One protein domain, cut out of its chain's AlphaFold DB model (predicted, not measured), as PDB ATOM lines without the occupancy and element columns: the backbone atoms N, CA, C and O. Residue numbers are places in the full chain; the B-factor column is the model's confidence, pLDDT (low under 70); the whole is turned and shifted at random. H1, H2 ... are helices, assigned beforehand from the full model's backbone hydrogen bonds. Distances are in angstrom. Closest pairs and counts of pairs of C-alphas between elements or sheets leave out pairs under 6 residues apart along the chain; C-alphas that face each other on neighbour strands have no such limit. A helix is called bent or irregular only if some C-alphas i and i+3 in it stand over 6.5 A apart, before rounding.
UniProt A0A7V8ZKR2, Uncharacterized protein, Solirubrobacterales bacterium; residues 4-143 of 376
ATOM      1  N   GLU A   4     256.652 254.006 269.292       67.94
ATOM      2  CA  GLU A   4     255.829 254.561 270.363       67.94
ATOM      3  C   GLU A   4     254.886 253.527 270.997       67.94
ATOM      4  O   GLU A   4     254.684 253.551 272.211       67.94
ATOM      5  N   LEU A   5     254.365 252.565 270.222       66.62
ATOM      6  CA  LEU A   5     253.536 251.479 270.761       66.62
ATOM      7  C   LEU A   5     254.382 250.504 271.587       66.62
ATOM      8  O   LEU A   5     253.944 250.036 272.638       66.62
ATOM      9  N   GLY A   6     255.616 250.239 271.147       66.88
ATOM     10  CA  GLY A   6     256.585 249.437 271.897       66.88
ATOM     11  C   GLY A   6     256.986 250.099 273.218       66.88
ATOM     12  O   GLY A   6     256.981 249.444 274.262       66.88
ATOM     13  N   ALA A   7     257.253 251.407 273.198       68.56
ATOM     14  CA  ALA A   7     257.551 252.187 274.398       68.56
ATOM     15  C   ALA A   7     256.369 252.203 275.382       68.56
ATOM     16  O   ALA A   7     256.554 251.979 276.580       68.56
ATOM     17  N   ALA A   8     255.146 252.390 274.879       71.12
ATOM     18  CA  ALA A   8     253.933 252.346 275.687       71.12
ATOM     19  C   ALA A   8     253.705 250.964 276.326       71.12
ATOM     20  O   ALA A   8     253.385 250.875 277.513       71.12
ATOM     21  N   ALA A   9     253.932 249.880 275.579       68.81
ATOM     22  CA  ALA A   9     253.857 248.518 276.104       68.81
ATOM     23  C   ALA A   9     254.928 248.248 277.175       68.81
ATOM     24  O   ALA A   9     254.622 247.662 278.216       68.81
ATOM     25  N   ALA A  10     256.165 248.715 276.968       65.62
ATOM     26  CA  ALA A  10     257.247 248.587 277.945       65.62
ATOM     27  C   ALA A  10     256.941 249.356 279.240       65.62
ATOM     28  O   ALA A  10     257.091 248.799 280.331       65.62
ATOM     29  N   LEU A  11     256.448 250.595 279.129       71.88
ATOM     30  CA  LEU A  11     256.011 251.395 280.277       71.88
ATOM     31  C   LEU A  11     254.847 250.727 281.017       71.88
ATOM     32  O   LEU A  11     254.802 250.739 282.246       71.88
ATOM     33  N   GLY A  12     253.940 250.079 280.289       69.31
ATOM     34  CA  GLY A  12     252.876 249.316 280.923       69.31
ATOM     35  C   GLY A  12     253.369 248.069 281.661       69.31
ATOM     36  O   GLY A  12     252.962 247.805 282.794       69.31
ATOM     37  N   GLY A  13     254.324 247.342 281.077       67.19
ATOM     38  CA  GLY A  13     255.006 246.224 281.732       67.19
ATOM     39  C   GLY A  13     255.753 246.645 283.003       67.19
ATOM     40  O   GLY A  13     255.649 245.969 284.027       67.19
ATOM     41  N   LEU A  14     256.435 247.798 282.965       67.69
ATOM     42  CA  LEU A  14     257.095 248.429 284.118       67.69
ATOM     43  C   LEU A  14     256.132 248.595 285.301       67.69
ATOM     44  O   LEU A  14     256.455 248.237 286.436       67.69
ATOM     45  N   LEU A  15     254.934 249.098 285.019       71.75
ATOM     46  CA  LEU A  15     253.899 249.352 286.016       71.75
ATOM     47  C   LEU A  15     253.207 248.067 286.511       71.75
ATOM     48  O   LEU A  15     252.698 248.052 287.631       71.75
ATOM     49  N   LEU A  16     253.188 246.989 285.715       71.00
ATOM     50  CA  LEU A  16     252.578 245.702 286.092       71.00
ATOM     51  C   LEU A  16     253.459 244.857 287.011       71.00
ATOM     52  O   LEU A  16     252.946 244.257 287.956       71.00
ATOM     53  N   VAL A  17     254.755 244.752 286.707       73.06
ATOM     54  CA  VAL A  17     255.629 243.769 287.371       73.06
ATOM     55  C   VAL A  17     256.084 244.242 288.753       73.06
ATOM     56  O   VAL A  17     256.382 243.409 289.601       73.06
ATOM     57  N   GLY A  18     256.081 245.555 289.008       64.25
ATOM     58  CA  GLY A  18     256.468 246.124 290.298       64.25
ATOM     59  C   GLY A  18     257.939 245.852 290.626       64.25
ATOM     60  O   GLY A  18     258.275 244.874 291.284       64.25
ATOM     61  N   GLY A  19     258.837 246.730 290.172       76.62
ATOM     62  CA  GLY A  19     260.267 246.667 290.497       76.62
ATOM     63  C   GLY A  19     261.169 246.996 289.308       76.62
ATOM     64  O   GLY A  19     260.912 246.577 288.184       76.62
ATOM     65  N   LEU A  20     262.260 247.724 289.562       77.56
ATOM     66  CA  LEU A  20     263.133 248.271 288.512       77.56
ATOM     67  C   LEU A  20     263.838 247.197 287.668       77.56
ATOM     68  O   LEU A  20     263.956 247.350 286.459       77.56
ATOM     69  N   ARG A  21     264.293 246.093 288.276       79.94
ATOM     70  CA  ARG A  21     265.070 245.043 287.584       79.94
ATOM     71  C   ARG A  21     264.290 244.272 286.508       79.94
ATOM     72  O   ARG A  21     264.747 244.250 285.366       79.94
ATOM     73  N   PRO A  22     263.147 243.621 286.812       73.25
ATOM     74  CA  PRO A  22     262.390 242.900 285.786       73.25
ATOM     75  C   PRO A  22     261.870 243.849 284.704       73.25
ATOM     76  O   PRO A  22     261.785 243.484 283.536       73.25
ATOM     77  N   ALA A  23     261.600 245.090 285.086       68.31
ATOM     78  CA  ALA A  23     261.138 246.108 284.181       68.31
ATOM     79  C   ALA A  23     262.236 246.610 283.224       68.31
ATOM     80  O   ALA A  23     262.002 246.687 282.021       68.31
ATOM     81  N   ALA A  24     263.458 246.830 283.719       76.31
ATOM     82  CA  ALA A  24     264.629 247.108 282.888       76.31
ATOM     83  C   ALA A  24     264.926 245.950 281.923       76.31
ATOM     84  O   ALA A  24     265.250 246.185 280.762       76.31
ATOM     85  N   ARG A  25     264.750 244.697 282.366       79.88
ATOM     86  CA  ARG A  25     264.896 243.516 281.500       79.88
ATOM     87  C   ARG A  25     263.865 243.506 280.369       79.88
ATOM     88  O   ARG A  25     264.238 243.276 279.225       79.88
ATOM     89  N   LEU A  26     262.591 243.767 280.668       71.75
ATOM     90  CA  LEU A  26     261.538 243.851 279.647       71.75
ATOM     91  C   LEU A  26     261.779 245.006 278.672       71.75
ATOM     92  O   LEU A  26     261.658 244.813 277.465       71.75
ATOM     93  N   ALA A  27     262.177 246.175 279.179       72.44
ATOM     94  CA  ALA A  27     262.529 247.322 278.350       72.44
ATOM     95  C   ALA A  27     263.721 247.014 277.429       72.44
ATOM     96  O   ALA A  27     263.658 247.312 276.241       72.44
ATOM     97  N   ALA A  28     264.766 246.353 277.937       81.00
ATOM     98  CA  ALA A  28     265.921 245.945 277.139       81.00
ATOM     99  C   ALA A  28     265.547 244.926 276.051       81.00
ATOM    100  O   ALA A  28     266.008 245.048 274.920       81.00
ATOM    101  N   ILE A  29     264.676 243.956 276.359       76.62
ATOM    102  CA  ILE A  29     264.167 242.994 275.366       76.62
ATOM    103  C   ILE A  29     263.354 243.718 274.289       76.62
ATOM    104  O   ILE A  29     263.579 243.491 273.103       76.62
ATOM    105  N   ALA A  30     262.439 244.609 274.680       73.56
ATOM    106  CA  ALA A  30     261.621 245.372 273.740       73.56
ATOM    107  C   ALA A  30     262.475 246.296 272.857       73.56
ATOM    108  O   ALA A  30     262.267 246.348 271.646       73.56
ATOM    109  N   ALA A  31     263.463 246.980 273.439       76.62
ATOM    110  CA  ALA A  31     264.409 247.821 272.714       76.62
ATOM    111  C   ALA A  31     265.280 246.997 271.757       76.62
ATOM    112  O   ALA A  31     265.417 247.370 270.596       76.62
ATOM    113  N   GLY A  32     265.803 245.852 272.204       78.81
ATOM    114  CA  GLY A  32     266.584 244.937 271.372       78.81
ATOM    115  C   GLY A  32     265.777 244.370 270.204       78.81
ATOM    116  O   GLY A  32     266.254 244.380 269.075       78.81
ATOM    117  N   ALA A  33     264.530 243.957 270.444       74.69
ATOM    118  CA  ALA A  33     263.624 243.516 269.385       74.69
ATOM    119  C   ALA A  33     263.315 244.653 268.402       74.69
ATOM    120  O   ALA A  33     263.390 244.462 267.193       74.69
ATOM    121  N   THR A  34     263.022 245.852 268.911       75.19
ATOM    122  CA  THR A  34     262.766 247.046 268.090       75.19
ATOM    123  C   THR A  34     263.971 247.370 267.210       75.19
ATOM    124  O   THR A  34     263.818 247.518 266.000       75.19
ATOM    125  N   ALA A  35     265.173 247.408 267.789       82.44
ATOM    126  CA  ALA A  35     266.413 247.627 267.058       82.44
ATOM    127  C   ALA A  35     266.632 246.544 265.997       82.44
ATOM    128  O   ALA A  35     266.899 246.881 264.853       82.44
ATOM    129  N   LEU A  36     266.444 245.265 266.336       79.81
ATOM    130  CA  LEU A  36     266.583 244.154 265.394       79.81
ATOM    131  C   LEU A  36     265.618 244.274 264.205       79.81
ATOM    132  O   LEU A  36     266.024 244.043 263.070       79.81
ATOM    133  N   PHE A  37     264.364 244.664 264.447       76.25
ATOM    134  CA  PHE A  37     263.375 244.854 263.382       76.25
ATOM    135  C   PHE A  37     263.656 246.079 262.508       76.25
ATOM    136  O   PHE A  37     263.332 246.054 261.323       76.25
ATOM    137  N   TYR A  38     264.240 247.143 263.064       81.38
ATOM    138  CA  TYR A  38     264.557 248.355 262.305       81.38
ATOM    139  C   TYR A  38     265.937 248.352 261.657       81.38
ATOM    140  O   TYR A  38     266.146 249.084 260.692       81.38
ATOM    141  N   LEU A  39     266.861 247.523 262.143       85.25
ATOM    142  CA  LEU A  39     268.242 247.488 261.680       85.25
ATOM    143  C   LEU A  39     268.361 247.334 260.154       85.25
ATOM    144  O   LEU A  39     269.124 248.102 259.577       85.25
ATOM    145  N   PRO A  40     267.600 246.454 259.464       85.69
ATOM    146  CA  PRO A  40     267.687 246.362 258.008       85.69
ATOM    147  C   PRO A  40     267.376 247.688 257.303       85.69
ATOM    148  O   PRO A  40     268.078 248.060 256.372       85.69
ATOM    149  N   PHE A  41     266.377 248.438 257.774       83.75
ATOM    150  CA  PHE A  41     265.974 249.712 257.169       83.75
ATOM    151  C   PHE A  41     267.009 250.809 257.415       83.75
ATOM    152  O   PHE A  41     267.365 251.532 256.492       83.75
ATOM    153  N   VAL A  42     267.556 250.877 258.633       89.38
ATOM    154  CA  VAL A  42     268.637 251.815 258.972       89.38
ATOM    155  C   VAL A  42     269.897 251.524 258.155       89.38
ATOM    156  O   VAL A  42     270.581 252.453 257.740       89.38
ATOM    157  N   LEU A  43     270.213 250.249 257.909       88.94
ATOM    158  CA  LEU A  43     271.380 249.864 257.111       88.94
ATOM    159  C   LEU A  43     271.193 250.144 255.616       88.94
ATOM    160  O   LEU A  43     272.159 250.503 254.949       88.94
ATOM    161  N   VAL A  44     269.978 249.968 255.090       90.38
ATOM    162  CA  VAL A  44     269.684 250.149 253.659       90.38
ATOM    163  C   VAL A  44     269.470 251.622 253.300       90.38
ATOM    164  O   VAL A  44     269.935 252.056 252.250       90.38
ATOM    165  N   ALA A  45     268.801 252.394 254.159       85.50
ATOM    166  CA  ALA A  45     268.412 253.778 253.884       85.50
ATOM    167  C   ALA A  45     268.420 254.640 255.167       85.50
ATOM    168  O   ALA A  45     267.367 255.053 255.654       85.50
ATOM    169  N   PRO A  46     269.599 254.943 255.746       85.19
ATOM    170  CA  PRO A  46     269.686 255.668 257.017       85.19
ATOM    171  C   PRO A  46     269.131 257.098 256.947       85.19
ATOM    172  O   PRO A  46     268.598 257.584 257.943       85.19
ATOM    173  N   GLY A  47     269.261 257.765 255.791       80.50
ATOM    174  CA  GLY A  47     268.742 259.120 255.572       80.50
ATOM    175  C   GLY A  47     267.216 259.159 255.522       80.50
ATOM    176  O   GLY A  47     266.606 259.955 256.229       80.50
ATOM    177  N   ASP A  48     266.608 258.243 254.765       79.44
ATOM    178  CA  ASP A  48     265.151 258.176 254.604       79.44
ATOM    179  C   ASP A  48     264.460 257.607 255.850       79.44
ATOM    180  O   ASP A  48     263.342 257.993 256.170       79.44
ATOM    181  N   PHE A  49     265.136 256.745 256.620       80.12
ATOM    182  CA  PHE A  49     264.554 256.113 257.807       80.12
ATOM    183  C   PHE A  49     264.020 257.121 258.834       80.12
ATOM    184  O   PHE A  49     262.956 256.911 259.416       80.12
ATOM    185  N   ALA A  50     264.753 258.209 259.087       81.31
ATOM    186  CA  ALA A  50     264.309 259.226 260.035       81.31
ATOM    187  C   ALA A  50     263.060 259.957 259.524       81.31
ATOM    188  O   ALA A  50     262.119 260.157 260.294       81.31
ATOM    189  N   ASP A  51     263.016 260.286 258.236       75.56
ATOM    190  CA  ASP A  51     261.866 260.934 257.606       75.56
ATOM    191  C   ASP A  51     260.656 259.982 257.525       75.56
ATOM    192  O   ASP A  51     259.530 260.381 257.826       75.56
ATOM    193  N   ASP A  52     260.876 258.695 257.269       74.44
ATOM    194  CA  ASP A  52     259.828 257.669 257.237       74.44
ATOM    195  C   ASP A  52     259.279 257.322 258.629       74.44
ATOM    196  O   ASP A  52     258.136 256.886 258.771       74.44
ATOM    197  N   VAL A  53     260.070 257.493 259.690       71.12
ATOM    198  CA  VAL A  53     259.619 257.224 261.065       71.12
ATOM    199  C   VAL A  53     259.051 258.478 261.729       71.12
ATOM    200  O   VAL A  53     258.050 258.389 262.445       71.12
ATOM    201  N   LEU A  54     259.664 259.642 261.508       74.31
ATOM    202  CA  LEU A  54     259.359 260.895 262.211       74.31
ATOM    203  C   LEU A  54     258.734 261.961 261.305       74.31
ATOM    204  O   LEU A  54     257.892 262.734 261.769       74.31
ATOM    205  N   GLY A  55     259.098 261.998 260.023       69.12
ATOM    206  CA  GLY A  55     258.653 263.004 259.050       69.12
ATOM    207  C   GLY A  55     257.143 262.994 258.795       69.12
ATOM    208  O   GLY A  55     256.554 264.039 258.503       69.12
ATOM    209  N   PHE A  56     256.462 261.871 259.054       68.31
ATOM    210  CA  PHE A  56     254.995 261.825 259.040       68.31
ATOM    211  C   PHE A  56     254.344 262.778 260.048       68.31
ATOM    212  O   PHE A  56     253.195 263.168 259.839       68.31
ATOM    213  N   GLY A  57     255.036 263.183 261.119       70.00
ATOM    214  CA  GLY A  57     254.492 264.109 262.114       70.00
ATOM    215  C   GLY A  57     254.002 265.429 261.506       70.00
ATOM    216  O   GLY A  57     252.930 265.902 261.881       70.00
ATOM    217  N   GLY A  58     254.730 265.975 260.524       73.12
ATOM    218  CA  GLY A  58     254.368 267.229 259.847       73.12
ATOM    219  C   GLY A  58     253.250 267.084 258.808       73.12
ATOM    220  O   GLY A  58     252.474 268.011 258.606       73.12
ATOM    221  N   ILE A  59     253.125 265.909 258.186       73.81
ATOM    222  CA  ILE A  59     252.158 265.640 257.102       73.81
ATOM    223  C   ILE A  59     250.838 265.069 257.643       73.81
ATOM    224  O   ILE A  59     249.822 265.066 256.950       73.81
ATOM    225  N   GLN A  60     250.798 264.623 258.900       72.88
ATOM    226  CA  GLN A  60     249.600 264.030 259.498       72.88
ATOM    227  C   GLN A  60     248.360 264.927 259.402       72.88
ATOM    228  O   GLN A  60     247.271 264.402 259.201       72.88
ATOM    229  N   GLY A  61     248.499 266.254 259.486       75.00
ATOM    230  CA  GLY A  61     247.369 267.179 259.315       75.00
ATOM    231  C   GLY A  61     246.688 267.079 257.942       75.00
ATOM    232  O   GLY A  61     245.480 267.291 257.840       75.00
ATOM    233  N   LEU A  62     247.435 266.688 256.906       77.62
ATOM    234  CA  LEU A  62     246.913 266.526 255.550       77.62
ATOM    235  C   LEU A  62     246.061 265.269 255.403       77.62
ATOM    236  O   LEU A  62     245.094 265.283 254.652       77.62
ATOM    237  N   GLN A  63     246.391 264.209 256.141       74.62
ATOM    238  CA  GLN A  63     245.724 262.906 256.043       74.62
ATOM    239  C   GLN A  63     244.749 262.632 257.195       74.62
ATOM    240  O   GLN A  63     244.033 261.633 257.173       74.62
ATOM    241  N   ARG A  64     244.723 263.489 258.222       77.69
ATOM    242  CA  ARG A  64     243.766 263.390 259.326       77.69
ATOM    243  C   ARG A  64     242.384 263.778 258.830       77.69
ATOM    244  O   ARG A  64     242.124 264.944 258.539       77.69
ATOM    245  N   LEU A  65     241.499 262.793 258.782       74.12
ATOM    246  CA  LEU A  65     240.073 263.049 258.678       74.12
ATOM    247  C   LEU A  65     239.572 263.629 260.010       74.12
ATOM    248  O   LEU A  65     240.091 263.258 261.071       74.12
ATOM    249  N   PRO A  66     238.595 264.551 259.980       78.81
ATOM    250  CA  PRO A  66     237.931 264.993 261.194       78.81
ATOM    251  C   PRO A  66     237.363 263.778 261.925       78.81
ATOM    252  O   PRO A  66     237.007 262.767 261.312       78.81
ATOM    253  N   PHE A  67     237.311 263.864 263.254       80.38
ATOM    254  CA  PHE A  67     236.734 262.784 264.034       80.38
ATOM    255  C   PHE A  67     235.256 262.644 263.640       80.38
ATOM    256  O   PHE A  67     234.512 263.619 263.750       80.38
ATOM    257  N   PRO A  68     234.836 261.477 263.136       78.88
ATOM    258  CA  PRO A  68     233.550 261.353 262.472       78.88
ATOM    259  C   PRO A  68     232.414 261.292 263.504       78.88
ATOM    260  O   PRO A  68     232.133 260.243 264.080       78.88
ATOM    261  N   LEU A  69     231.789 262.438 263.774       85.00
ATOM    262  CA  LEU A  69     230.665 262.556 264.716       85.00
ATOM    263  C   LEU A  69     229.302 262.680 264.029       85.00
ATOM    264  O   LEU A  69     228.285 262.580 264.711       85.00
ATOM    265  N   ASP A  70     229.290 262.834 262.704       87.19
ATOM    266  CA  ASP A  70     228.086 262.980 261.889       87.19
ATOM    267  C   ASP A  70     227.831 261.684 261.102       87.19
ATOM    268  O   ASP A  70     228.316 261.531 259.976       87.19
ATOM    269  N   PRO A  71     227.134 260.693 261.691       87.50
ATOM    270  CA  PRO A  71     226.882 259.430 261.019       87.50
ATOM    271  C   PRO A  71     225.944 259.614 259.815       87.50
ATOM    272  O   PRO A  71     224.963 260.359 259.905       87.50
ATOM    273  N   PRO A  72     226.172 258.896 258.699       86.44
ATOM    274  CA  PRO A  72     225.199 258.824 257.614       86.44
ATOM    275  C   PRO A  72     223.900 258.134 258.065       86.44
ATOM    276  O   PRO A  72     223.865 257.437 259.075       86.44
ATOM    277  N   ALA A  73     222.823 258.302 257.290       88.31
ATOM    278  CA  ALA A  73     221.514 257.717 257.601       88.31
ATOM    279  C   ALA A  73     221.494 256.176 257.538       88.31
ATOM    280  O   ALA A  73     220.669 255.545 258.196       88.31
ATOM    281  N   ASP A  74     222.385 255.575 256.744       84.94
ATOM    282  CA  ASP A  74     222.535 254.123 256.691       84.94
ATOM    283  C   ASP A  74     223.124 253.605 258.018       84.94
ATOM    284  O   ASP A  74     224.209 254.041 258.404       84.94
ATOM    285  N   PRO A  75     222.451 252.684 258.733       78.88
ATOM    286  CA  PRO A  75     222.840 252.290 260.086       78.88
ATOM    287  C   PRO A  75     224.172 251.533 260.141       78.88
ATOM    288  O   PRO A  75     224.932 251.710 261.096       78.88
ATOM    289  N   ASN A  76     224.493 250.732 259.121       74.31
ATOM    290  CA  ASN A  76     225.780 250.043 259.062       74.31
ATOM    291  C   ASN A  76     226.907 251.066 258.857       74.31
ATOM    292  O   ASN A  76     227.904 251.062 259.582       74.31
ATOM    293  N   LYS A  77     226.723 252.025 257.943       77.62
ATOM    294  CA  LYS A  77     227.673 253.127 257.757       77.62
ATOM    295  C   LYS A  77     227.754 254.048 258.968       77.62
ATOM    296  O   LYS A  77     228.854 254.483 259.296       77.62
ATOM    297  N   ALA A  78     226.653 254.301 259.669       83.75
ATOM    298  CA  ALA A  78     226.640 255.040 260.929       83.75
ATOM    299  C   ALA A  78     227.514 254.358 261.981       83.75
ATOM    300  O   ALA A  78     228.332 255.014 262.625       83.75
ATOM    301  N   PHE A  79     227.387 253.038 262.127       80.94
ATOM    302  CA  PHE A  79     228.207 252.276 263.058       80.94
ATOM    303  C   PHE A  79     229.688 252.296 262.668       80.94
ATOM    304  O   PHE A  79     230.519 252.599 263.519       80.94
ATOM    305  N   GLU A  80     230.020 252.042 261.398       76.31
ATOM    306  CA  GLU A  80     231.398 252.120 260.879       76.31
ATOM    307  C   GLU A  80     232.026 253.490 261.172       76.31
ATOM    308  O   GLU A  80     233.150 253.581 261.663       76.31
ATOM    309  N   THR A  81     231.249 254.547 260.933       82.88
ATOM    310  CA  THR A  81     231.620 255.946 261.160       82.88
ATOM    311  C   THR A  81     231.854 256.219 262.649       82.88
ATOM    312  O   THR A  81     232.870 256.794 263.016       82.88
ATOM    313  N   LEU A  82     230.971 255.751 263.535       85.31
ATOM    314  CA  LEU A  82     231.055 255.998 264.981       85.31
ATOM    315  C   LEU A  82     231.960 255.014 265.740       85.31
ATOM    316  O   LEU A  82     232.234 255.221 266.926       85.31
ATOM    317  N   PHE A  83     232.442 253.949 265.101       82.62
ATOM    318  CA  PHE A  83     233.216 252.895 265.756       82.62
ATOM    319  C   PHE A  83     234.468 253.402 266.507       82.62
ATOM    320  O   PHE A  83     234.652 252.999 267.663       82.62
ATOM    321  N   PRO A  84     235.293 254.332 265.966       81.50
ATOM    322  CA  PRO A  84     236.358 254.975 266.741       81.50
ATOM    323  C   PRO A  84     235.864 255.606 268.047       81.50
ATOM    324  O   PRO A  84     236.497 255.446 269.091       81.50
ATOM    325  N   ALA A  85     234.729 256.312 268.003       84.94
ATOM    326  CA  ALA A  85     234.142 256.992 269.157       84.94
ATOM    327  C   ALA A  85     233.745 255.982 270.231       84.94
ATOM    328  O   ALA A  85     234.094 256.141 271.402       84.94
ATOM    329  N   VAL A  86     233.085 254.901 269.811       81.88
ATOM    330  CA  VAL A  86     232.695 253.795 270.687       81.88
ATOM    331  C   VAL A  86     233.923 253.177 271.356       81.88
ATOM    332  O   VAL A  86     233.909 252.981 272.571       81.88
ATOM    333  N   LEU A  87     235.007 252.927 270.612       77.06
ATOM    334  CA  LEU A  87     236.249 252.388 271.176       77.06
ATOM    335  C   LEU A  87     236.894 253.341 272.188       77.06
ATOM    336  O   LEU A  87     237.307 252.892 273.259       77.06
ATOM    337  N   ILE A  88     236.956 254.643 271.898       81.25
ATOM    338  CA  ILE A  88     237.507 255.644 272.825       81.25
ATOM    339  C   ILE A  88     236.675 255.703 274.111       81.25
ATOM    340  O   ILE A  88     237.235 255.607 275.206       81.25
ATOM    341  N   VAL A  89     235.347 255.791 273.998       83.06
ATOM    342  CA  VAL A  89     234.436 255.832 275.153       83.06
ATOM    343  C   VAL A  89     234.534 254.543 275.966       83.06
ATOM    344  O   VAL A  89     234.696 254.603 277.185       83.06
ATOM    345  N   ALA A  90     234.505 253.376 275.320       76.62
ATOM    346  CA  ALA A  90     234.630 252.084 275.994       76.62
ATOM    347  C   ALA A  90     235.966 251.961 276.742       76.62
ATOM    348  O   ALA A  90     236.005 251.483 277.878       76.62
ATOM    349  N   THR A  91     237.050 252.450 276.140       73.56
ATOM    350  CA  THR A  91     238.383 252.466 276.752       73.56
ATOM    351  C   THR A  91     238.437 253.410 277.956       73.56
ATOM    352  O   THR A  91     238.957 253.033 279.010       73.56
ATOM    353  N   GLY A  92     237.847 254.604 277.846       78.69
ATOM    354  CA  GLY A  92     237.733 255.561 278.950       78.69
ATOM    355  C   GLY A  92     236.907 255.011 280.115       78.69
ATOM    356  O   GLY A  92     237.356 255.032 281.261       78.69
ATOM    357  N   LEU A  93     235.740 254.430 279.832       77.00
ATOM    358  CA  LEU A  93     234.892 253.783 280.837       77.00
ATOM    359  C   LEU A  93     235.606 252.608 281.511       77.00
ATOM    360  O   LEU A  93     235.533 252.456 282.732       77.00
ATOM    361  N   TRP A  94     236.340 251.797 280.747       72.56
ATOM    362  CA  TRP A  94     237.146 250.717 281.308       72.56
ATOM    363  C   TRP A  94     238.225 251.246 282.262       72.56
ATOM    364  O   TRP A  94     238.387 250.701 283.359       72.56
ATOM    365  N   ALA A  95     238.911 252.331 281.890       72.75
ATOM    366  CA  ALA A  95     239.925 252.961 282.730       72.75
ATOM    367  C   ALA A  95     239.331 253.501 284.043       72.75
ATOM    368  O   ALA A  95     239.915 253.281 285.105       72.75
ATOM    369  N   LEU A  96     238.147 254.125 283.989       74.69
ATOM    370  CA  LEU A  96     237.432 254.653 285.161       74.69
ATOM    371  C   LEU A  96     236.917 253.546 286.093       74.69
ATOM    372  O   LEU A  96     236.980 253.667 287.316       74.69
ATOM    373  N   VAL A  97     236.410 252.447 285.529       70.69
ATOM    374  CA  VAL A  97     235.842 251.332 286.304       70.69
ATOM    375  C   VAL A  97     236.940 250.398 286.833       70.69
ATOM    376  O   VAL A  97     236.713 249.647 287.789       70.69
ATOM    377  N   GLY A  98     238.144 250.404 286.257       64.81
ATOM    378  CA  GLY A  98     239.304 249.646 286.731       64.81
ATOM    379  C   GLY A  98     239.790 250.111 288.114       64.81
ATOM    380  O   GLY A  98     240.121 251.266 288.317       64.81
ATOM    381  N   ARG A  99     239.892 249.214 289.106       64.12
ATOM    382  CA  ARG A  99     240.579 249.530 290.381       64.12
ATOM    383  C   ARG A  99     242.093 249.498 290.169       64.12
ATOM    384  O   ARG A  99     242.522 248.476 289.649       64.12
ATOM    385  N   ALA A 100     242.843 250.517 290.624       56.34
ATOM    386  CA  ALA A 100     244.312 250.693 290.832       56.34
ATOM    387  C   ALA A 100     245.346 250.085 289.838       56.34
ATOM    388  O   ALA A 100     246.364 250.705 289.556       56.34
ATOM    389  N   ARG A 101     245.072 248.930 289.227       60.78
ATOM    390  CA  ARG A 101     245.790 248.323 288.103       60.78
ATOM    391  C   ARG A 101     245.536 248.921 286.697       60.78
ATOM    392  O   ARG A 101     246.296 248.527 285.818       60.78
ATOM    393  N   PRO A 102     244.573 249.833 286.402       59.19
ATOM    394  CA  PRO A 102     244.463 250.394 285.050       59.19
ATOM    395  C   PRO A 102     245.608 251.357 284.714       59.19
ATOM    396  O   PRO A 102     245.901 251.532 283.537       59.19
ATOM    397  N   LEU A 103     246.313 251.915 285.711       67.12
ATOM    398  CA  LEU A 103     247.477 252.777 285.463       67.12
ATOM    399  C   LEU A 103     248.567 252.050 284.674       67.12
ATOM    400  O   LEU A 103     249.201 252.638 283.810       67.12
ATOM    401  N   ALA A 104     248.716 250.748 284.910       69.31
ATOM    402  CA  ALA A 104     249.654 249.915 284.182       69.31
ATOM    403  C   ALA A 104     249.336 249.773 282.689       69.31
ATOM    404  O   ALA A 104     250.223 249.497 281.900       69.31
ATOM    405  N   LEU A 105     248.087 249.958 282.275       71.25
ATOM    406  CA  LEU A 105     247.722 249.926 280.858       71.25
ATOM    407  C   LEU A 105     247.496 251.328 280.291       71.25
ATOM    408  O   LEU A 105     247.351 251.466 279.081       71.25
ATOM    409  N   ALA A 106     247.529 252.366 281.135       75.44
ATOM    410  CA  ALA A 106     247.304 253.746 280.727       75.44
ATOM    411  C   ALA A 106     248.240 254.201 279.595       75.44
ATOM    412  O   ALA A 106     247.725 254.781 278.647       75.44
ATOM    413  N   PRO A 107     249.554 253.898 279.585       76.69
ATOM    414  CA  PRO A 107     250.410 254.276 278.461       76.69
ATOM    415  C   PRO A 107     249.973 253.658 277.131       76.69
ATOM    416  O   PRO A 107     249.905 254.355 276.122       76.69
ATOM    417  N   LEU A 108     249.642 252.362 277.128       73.00
ATOM    418  CA  LEU A 108     249.199 251.648 275.928       73.00
ATOM    419  C   LEU A 108     247.839 252.160 275.447       73.00
ATOM    420  O   LEU A 108     247.636 252.352 274.252       73.00
ATOM    421  N   VAL A 109     246.933 252.427 276.387       76.06
ATOM    422  CA  VAL A 109     245.634 253.050 276.126       76.06
ATOM    423  C   VAL A 109     245.810 254.442 275.525       76.06
ATOM    424  O   VAL A 109     245.204 254.731 274.502       76.06
ATOM    425  N   LEU A 110     246.654 255.292 276.113       80.69
ATOM    426  CA  LEU A 110     246.910 256.646 275.620       80.69
ATOM    427  C   LEU A 110     247.536 256.623 274.227       80.69
ATOM    428  O   LEU A 110     247.103 257.383 273.366       80.69
ATOM    429  N   ALA A 111     248.496 255.731 273.980       78.06
ATOM    430  CA  ALA A 111     249.092 255.566 272.661       78.06
ATOM    431  C   ALA A 111     248.064 255.062 271.633       78.06
ATOM    432  O   ALA A 111     248.002 255.588 270.526       78.06
ATOM    433  N   GLY A 112     247.208 254.106 272.013       77.81
ATOM    434  CA  GLY A 112     246.107 253.628 271.177       77.81
ATOM    435  C   GLY A 112     245.078 254.717 270.865       77.81
ATOM    436  O   GLY A 112     244.688 254.873 269.714       77.81
ATOM    437  N   VAL A 113     244.682 255.525 271.853       80.50
ATOM    438  CA  VAL A 113     243.756 256.656 271.663       80.50
ATOM    439  C   VAL A 113     244.389 257.738 270.791       80.50
ATOM    440  O   VAL A 113     243.761 258.182 269.837       80.50
ATOM    441  N   ALA A 114     245.633 258.137 271.064       81.06
ATOM    442  CA  ALA A 114     246.347 259.112 270.241       81.06
ATOM    443  C   ALA A 114     246.481 258.632 268.787       81.06
ATOM    444  O   ALA A 114     246.326 259.418 267.855       81.06
ATOM    445  N   TYR A 115     246.709 257.333 268.597       78.56
ATOM    446  CA  TYR A 115     246.740 256.708 267.284       78.56
ATOM    447  C   TYR A 115     245.376 256.756 266.582       78.56
ATOM    448  O   TYR A 115     245.317 257.186 265.434       78.56
ATOM    449  N   LEU A 116     244.282 256.408 267.273       77.44
ATOM    450  CA  LEU A 116     242.920 256.516 266.728       77.44
ATOM    451  C   LEU A 116     242.562 257.945 266.335       77.44
ATOM    452  O   LEU A 116     241.981 258.163 265.280       77.44
ATOM    453  N   LEU A 117     242.932 258.922 267.160       78.62
ATOM    454  CA  LEU A 117     242.698 260.336 266.866       78.62
ATOM    455  C   LEU A 117     243.513 260.822 265.659       78.62
ATOM    456  O   LEU A 117     243.116 261.776 264.996       78.62
ATOM    457  N   ALA A 118     244.649 260.185 265.367       75.06
ATOM    458  CA  ALA A 118     245.457 260.494 264.193       75.06
ATOM    459  C   ALA A 118     244.997 259.750 262.926       75.06
ATOM    460  O   ALA A 118     245.281 260.223 261.825       75.06
ATOM    461  N   ARG A 119     244.340 258.591 263.066       77.56
ATOM    462  CA  ARG A 119     243.907 257.697 261.979       77.56
ATOM    463  C   ARG A 119     242.574 257.036 262.338       77.56
ATOM    464  O   ARG A 119     242.544 255.949 262.913       77.56
ATOM    465  N   THR A 120     241.474 257.708 262.013       77.75
ATOM    466  CA  THR A 120     240.104 257.233 262.274       77.75
ATOM    467  C   THR A 120     239.564 256.291 261.198       77.75
ATOM    468  O   THR A 120     238.416 255.867 261.292       77.75
ATOM    469  N   ASP A 121     240.356 255.951 260.180       76.44
ATOM    470  CA  ASP A 121     239.915 255.090 259.088       76.44
ATOM    471  C   ASP A 121     239.928 253.592 259.455       76.44
ATOM    472  O   ASP A 121     240.618 253.122 260.368       76.44
ATOM    473  N   GLU A 122     239.134 252.821 258.711       67.19
ATOM    474  CA  GLU A 122     238.884 251.398 258.963       67.19
ATOM    475  C   GLU A 122     240.136 250.517 258.940       67.19
ATOM    476  O   GLU A 122     240.219 249.547 259.702       67.19
ATOM    477  N   PHE A 123     241.139 250.865 258.130       70.06
ATOM    478  CA  PHE A 123     242.357 250.067 257.994       70.06
ATOM    479  C   PHE A 123     243.199 250.097 259.267       70.06
ATOM    480  O   PHE A 123     243.870 249.118 259.600       70.06
ATOM    481  N   HIS A 124     243.128 251.195 260.016       70.62
ATOM    482  CA  HIS A 124     243.874 251.370 261.256       70.62
ATOM    483  C   HIS A 124     243.066 250.951 262.498       70.62
ATOM    484  O   HIS A 124     243.661 250.550 263.503       70.62
ATOM    485  N   LEU A 125     241.729 250.961 262.422       72.06
ATOM    486  CA  LEU A 125     240.832 250.508 263.494       72.06
ATOM    487  C   LEU A 125     240.900 248.995 263.741       72.06
ATOM    488  O   LEU A 125     240.932 248.569 264.896       72.06
ATOM    489  N   VAL A 126     240.926 248.177 262.680       68.25
ATOM    490  CA  VAL A 126     240.845 246.708 262.801       68.25
ATOM    491  C   VAL A 126     242.032 246.110 263.575       68.25
ATOM    492  O   VAL A 126     241.789 245.372 264.537       68.25
ATOM    493  N   PRO A 127     243.304 246.435 263.260       65.81
ATOM    494  CA  PRO A 127     244.441 245.924 264.026       65.81
ATOM    495  C   PRO A 127     244.416 246.389 265.481       65.81
ATOM    496  O   PRO A 127     244.748 245.621 266.384       65.81
ATOM    497  N   LEU A 128     243.990 247.632 265.733       69.44
ATOM    498  CA  LEU A 128     243.916 248.149 267.091       69.44
ATOM    499  C   LEU A 128     242.831 247.436 267.900       69.44
ATOM    500  O   LEU A 128     243.105 247.022 269.023       69.44
ATOM    501  N   ALA A 129     241.639 247.224 267.338       67.88
ATOM    502  CA  ALA A 129     240.578 246.459 267.988       67.88
ATOM    503  C   ALA A 129     241.031 245.020 268.301       67.88
ATOM    504  O   ALA A 129     240.787 244.523 269.405       67.88
ATOM    505  N   ALA A 130     241.768 244.392 267.378       63.59
ATOM    506  CA  ALA A 130     242.332 243.056 267.555       63.59
ATOM    507  C   ALA A 130     243.381 242.970 268.678       63.59
ATOM    508  O   ALA A 130     243.554 241.901 269.256       63.59
ATOM    509  N   VAL A 131     244.061 244.070 269.024       66.56
ATOM    510  CA  VAL A 131     245.025 244.131 270.141       66.56
ATOM    511  C   VAL A 131     244.351 244.559 271.446       66.56
ATOM    512  O   VAL A 131     244.606 243.982 272.508       66.56
ATOM    513  N   LEU A 132     243.470 245.556 271.381       67.31
ATOM    514  CA  LEU A 132     242.816 246.141 272.545       67.31
ATOM    515  C   LEU A 132     241.855 245.141 273.197       67.31
ATOM    516  O   LEU A 132     241.848 245.013 274.420       67.31
ATOM    517  N   ALA A 133     241.087 244.381 272.411       64.75
ATOM    518  CA  ALA A 133     240.122 243.422 272.947       64.75
ATOM    519  C   ALA A 133     240.781 242.289 273.772       64.75
ATOM    520  O   ALA A 133     240.363 242.082 274.917       64.75
ATOM    521  N   PRO A 134     241.848 241.606 273.303       60.72
ATOM    522  CA  PRO A 134     242.600 240.656 274.124       60.72
ATOM    523  C   PRO A 134     243.267 241.300 275.339       60.72
ATOM    524  O   PRO A 134     243.234 240.719 276.423       60.72
ATOM    525  N   ALA A 135     243.836 242.503 275.201       66.19
ATOM    526  CA  ALA A 135     244.466 243.202 276.322       66.19
ATOM    527  C   ALA A 135     243.451 243.509 277.439       66.19
ATOM    528  O   ALA A 135     243.709 243.239 278.616       66.19
ATOM    529  N   LEU A 136     242.262 243.990 277.070       65.12
ATOM    530  CA  LEU A 136     241.150 244.225 277.991       65.12
ATOM    531  C   LEU A 136     240.643 242.915 278.614       65.12
ATOM    532  O   LEU A 136     240.346 242.885 279.812       65.12
ATOM    533  N   ALA A 137     240.597 241.822 277.844       64.44
ATOM    534  CA  ALA A 137     240.206 240.503 278.337       64.44
ATOM    535  C   ALA A 137     241.197 239.935 279.363       64.44
ATOM    536  O   ALA A 137     240.787 239.494 280.441       64.44
ATOM    537  N   VAL A 138     242.499 240.014 279.085       62.69
ATOM    538  CA  VAL A 138     243.565 239.605 280.012       62.69
ATOM    539  C   VAL A 138     243.524 240.451 281.285       62.69
ATOM    540  O   VAL A 138     243.578 239.915 282.397       62.69
ATOM    541  N   ALA A 139     243.342 241.766 281.152       64.25
ATOM    542  CA  ALA A 139     243.237 242.663 282.296       64.25
ATOM    543  C   ALA A 139     241.983 242.394 283.150       64.25
ATOM    544  O   ALA A 139     242.033 242.489 284.380       64.25
ATOM    545  N   ALA A 140     240.866 242.013 282.522       62.53
ATOM    546  CA  ALA A 140     239.648 241.599 283.216       62.53
ATOM    547  C   ALA A 140     239.798 240.232 283.913       62.53
ATOM    548  O   ALA A 140     239.227 240.028 284.990       62.53
ATOM    549  N   ALA A 141     240.578 239.311 283.340       63.47
ATOM    550  CA  ALA A 141     240.843 237.986 283.901       63.47
ATOM    551  C   ALA A 141     241.792 238.026 285.118       63.47
ATOM    552  O   ALA A 141     241.583 237.290 286.085       63.47
ATOM    553  N   GLY A 142     242.771 238.939 285.134       60.31
ATOM    554  CA  GLY A 142     243.786 239.078 286.196       60.31
ATOM    555  C   GLY A 142     243.280 239.522 287.583       60.31
ATOM    556  O   GLY A 142     244.076 239.749 288.498       60.31
ATOM    557  N   GLY A 143     241.963 239.671 287.770       57.09
ATOM    558  CA  GLY A 143     241.331 239.993 289.057       57.09
ATOM    559  C   GLY A 143     241.214 238.811 290.029       57.09
ATOM    560  O   GLY A 143     240.969 239.023 291.218       57.09
TER     561      GLY A 143
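This is residues 4 to 143 of the 376 residues of an uncharacterized protein of Solirubrobacterales bacterium (UniProt A0A7V8ZKR2). Four helices, H2, H1, H6 and H4, stand side by side in a flat row, neighbours running opposite ways, with H7 over one face of the row beside H6 and H4. H3 runs crosswise past one end of the row, starting from H2, and much of it stands free. The printed part has 140 residues with seven named helices, H1 to H7 in chain order, and no named strand; its class is all helix. It is only just loose, close to compact, with a radius of gyration of the C-alphas of 17.6 A, and spans 52 by 45 by 20 A.

H2, residues 20 to 44, is the longest helix and touches H1, residues 4 to 17. This helical hairpin has a shallow tilt of 16 degrees, and its closest C-alphas, Leu 14 and Ala 23, are 4.7 A apart. H1 touches H6, residues 106 to 118, opposite ways at 20 degrees, a shallow tilt; the closest C-alphas, Ala 8 and Leu 108, are 4.8 A apart. With residues 11 to 16 alone H1 also touches H5, residues 101 to 104; the closest C-alphas, Gly 12 and Ala 104, are 4.6 A apart. H6 touches H4, residues 75 to 97, opposite ways at a shallow tilt of 24 degrees; the closest C-alphas, Ile 88 and Val 113, are 6.4 A apart. H6 and H7, residues 122 to 141, form a helical hairpin and only just touch, with 3 pairs of C-alphas within 8 A; the closest, Leu 116 and Leu 125, are 7.1 A apart. H4, H6 and H7 make an up and down bundle, each running against the one before. H3, residues 46 to 63, is close to H2 but not clearly touching, about perpendicular at 82 degrees; the closest C-alphas, Val 42 and Phe 49, are 6.0 A apart. Every O i to N i+4 pair is within hydrogen-bond range in H1 and H6; the counts are 19 of 21 in H2, 17 of 19 in H4, 13 of 16 in H7 and 5 of 14 in H3, where 8 of 15 O i to N i+3 pairs are within range, and H5 is too short for such a pair.

H1 begins at C-alpha 4, (255.829, 254.561, 270.363). H2 measures 35.5 A, H4 29.3 A, H7 28.4 A and H3 25.1 A. H2, H3 and H4 are irregular: C-alphas 37 and 40 are 7.1 A apart, 58 and 61 7.0 A, and 81 and 84 7.4 A. H7 ends at C-alpha 141, (240.843, 237.986, 283.901).

The farthest C-alphas, Arg 21 and Ala 73, are 54.4 A apart. The printed part has no cut. The link from H3 to H4, 11 residues, is long; the others are tight. The mean pLDDT of the printed part is 74.6, and 39 residues are under 70, among them 98 to 104 and 126 to 143.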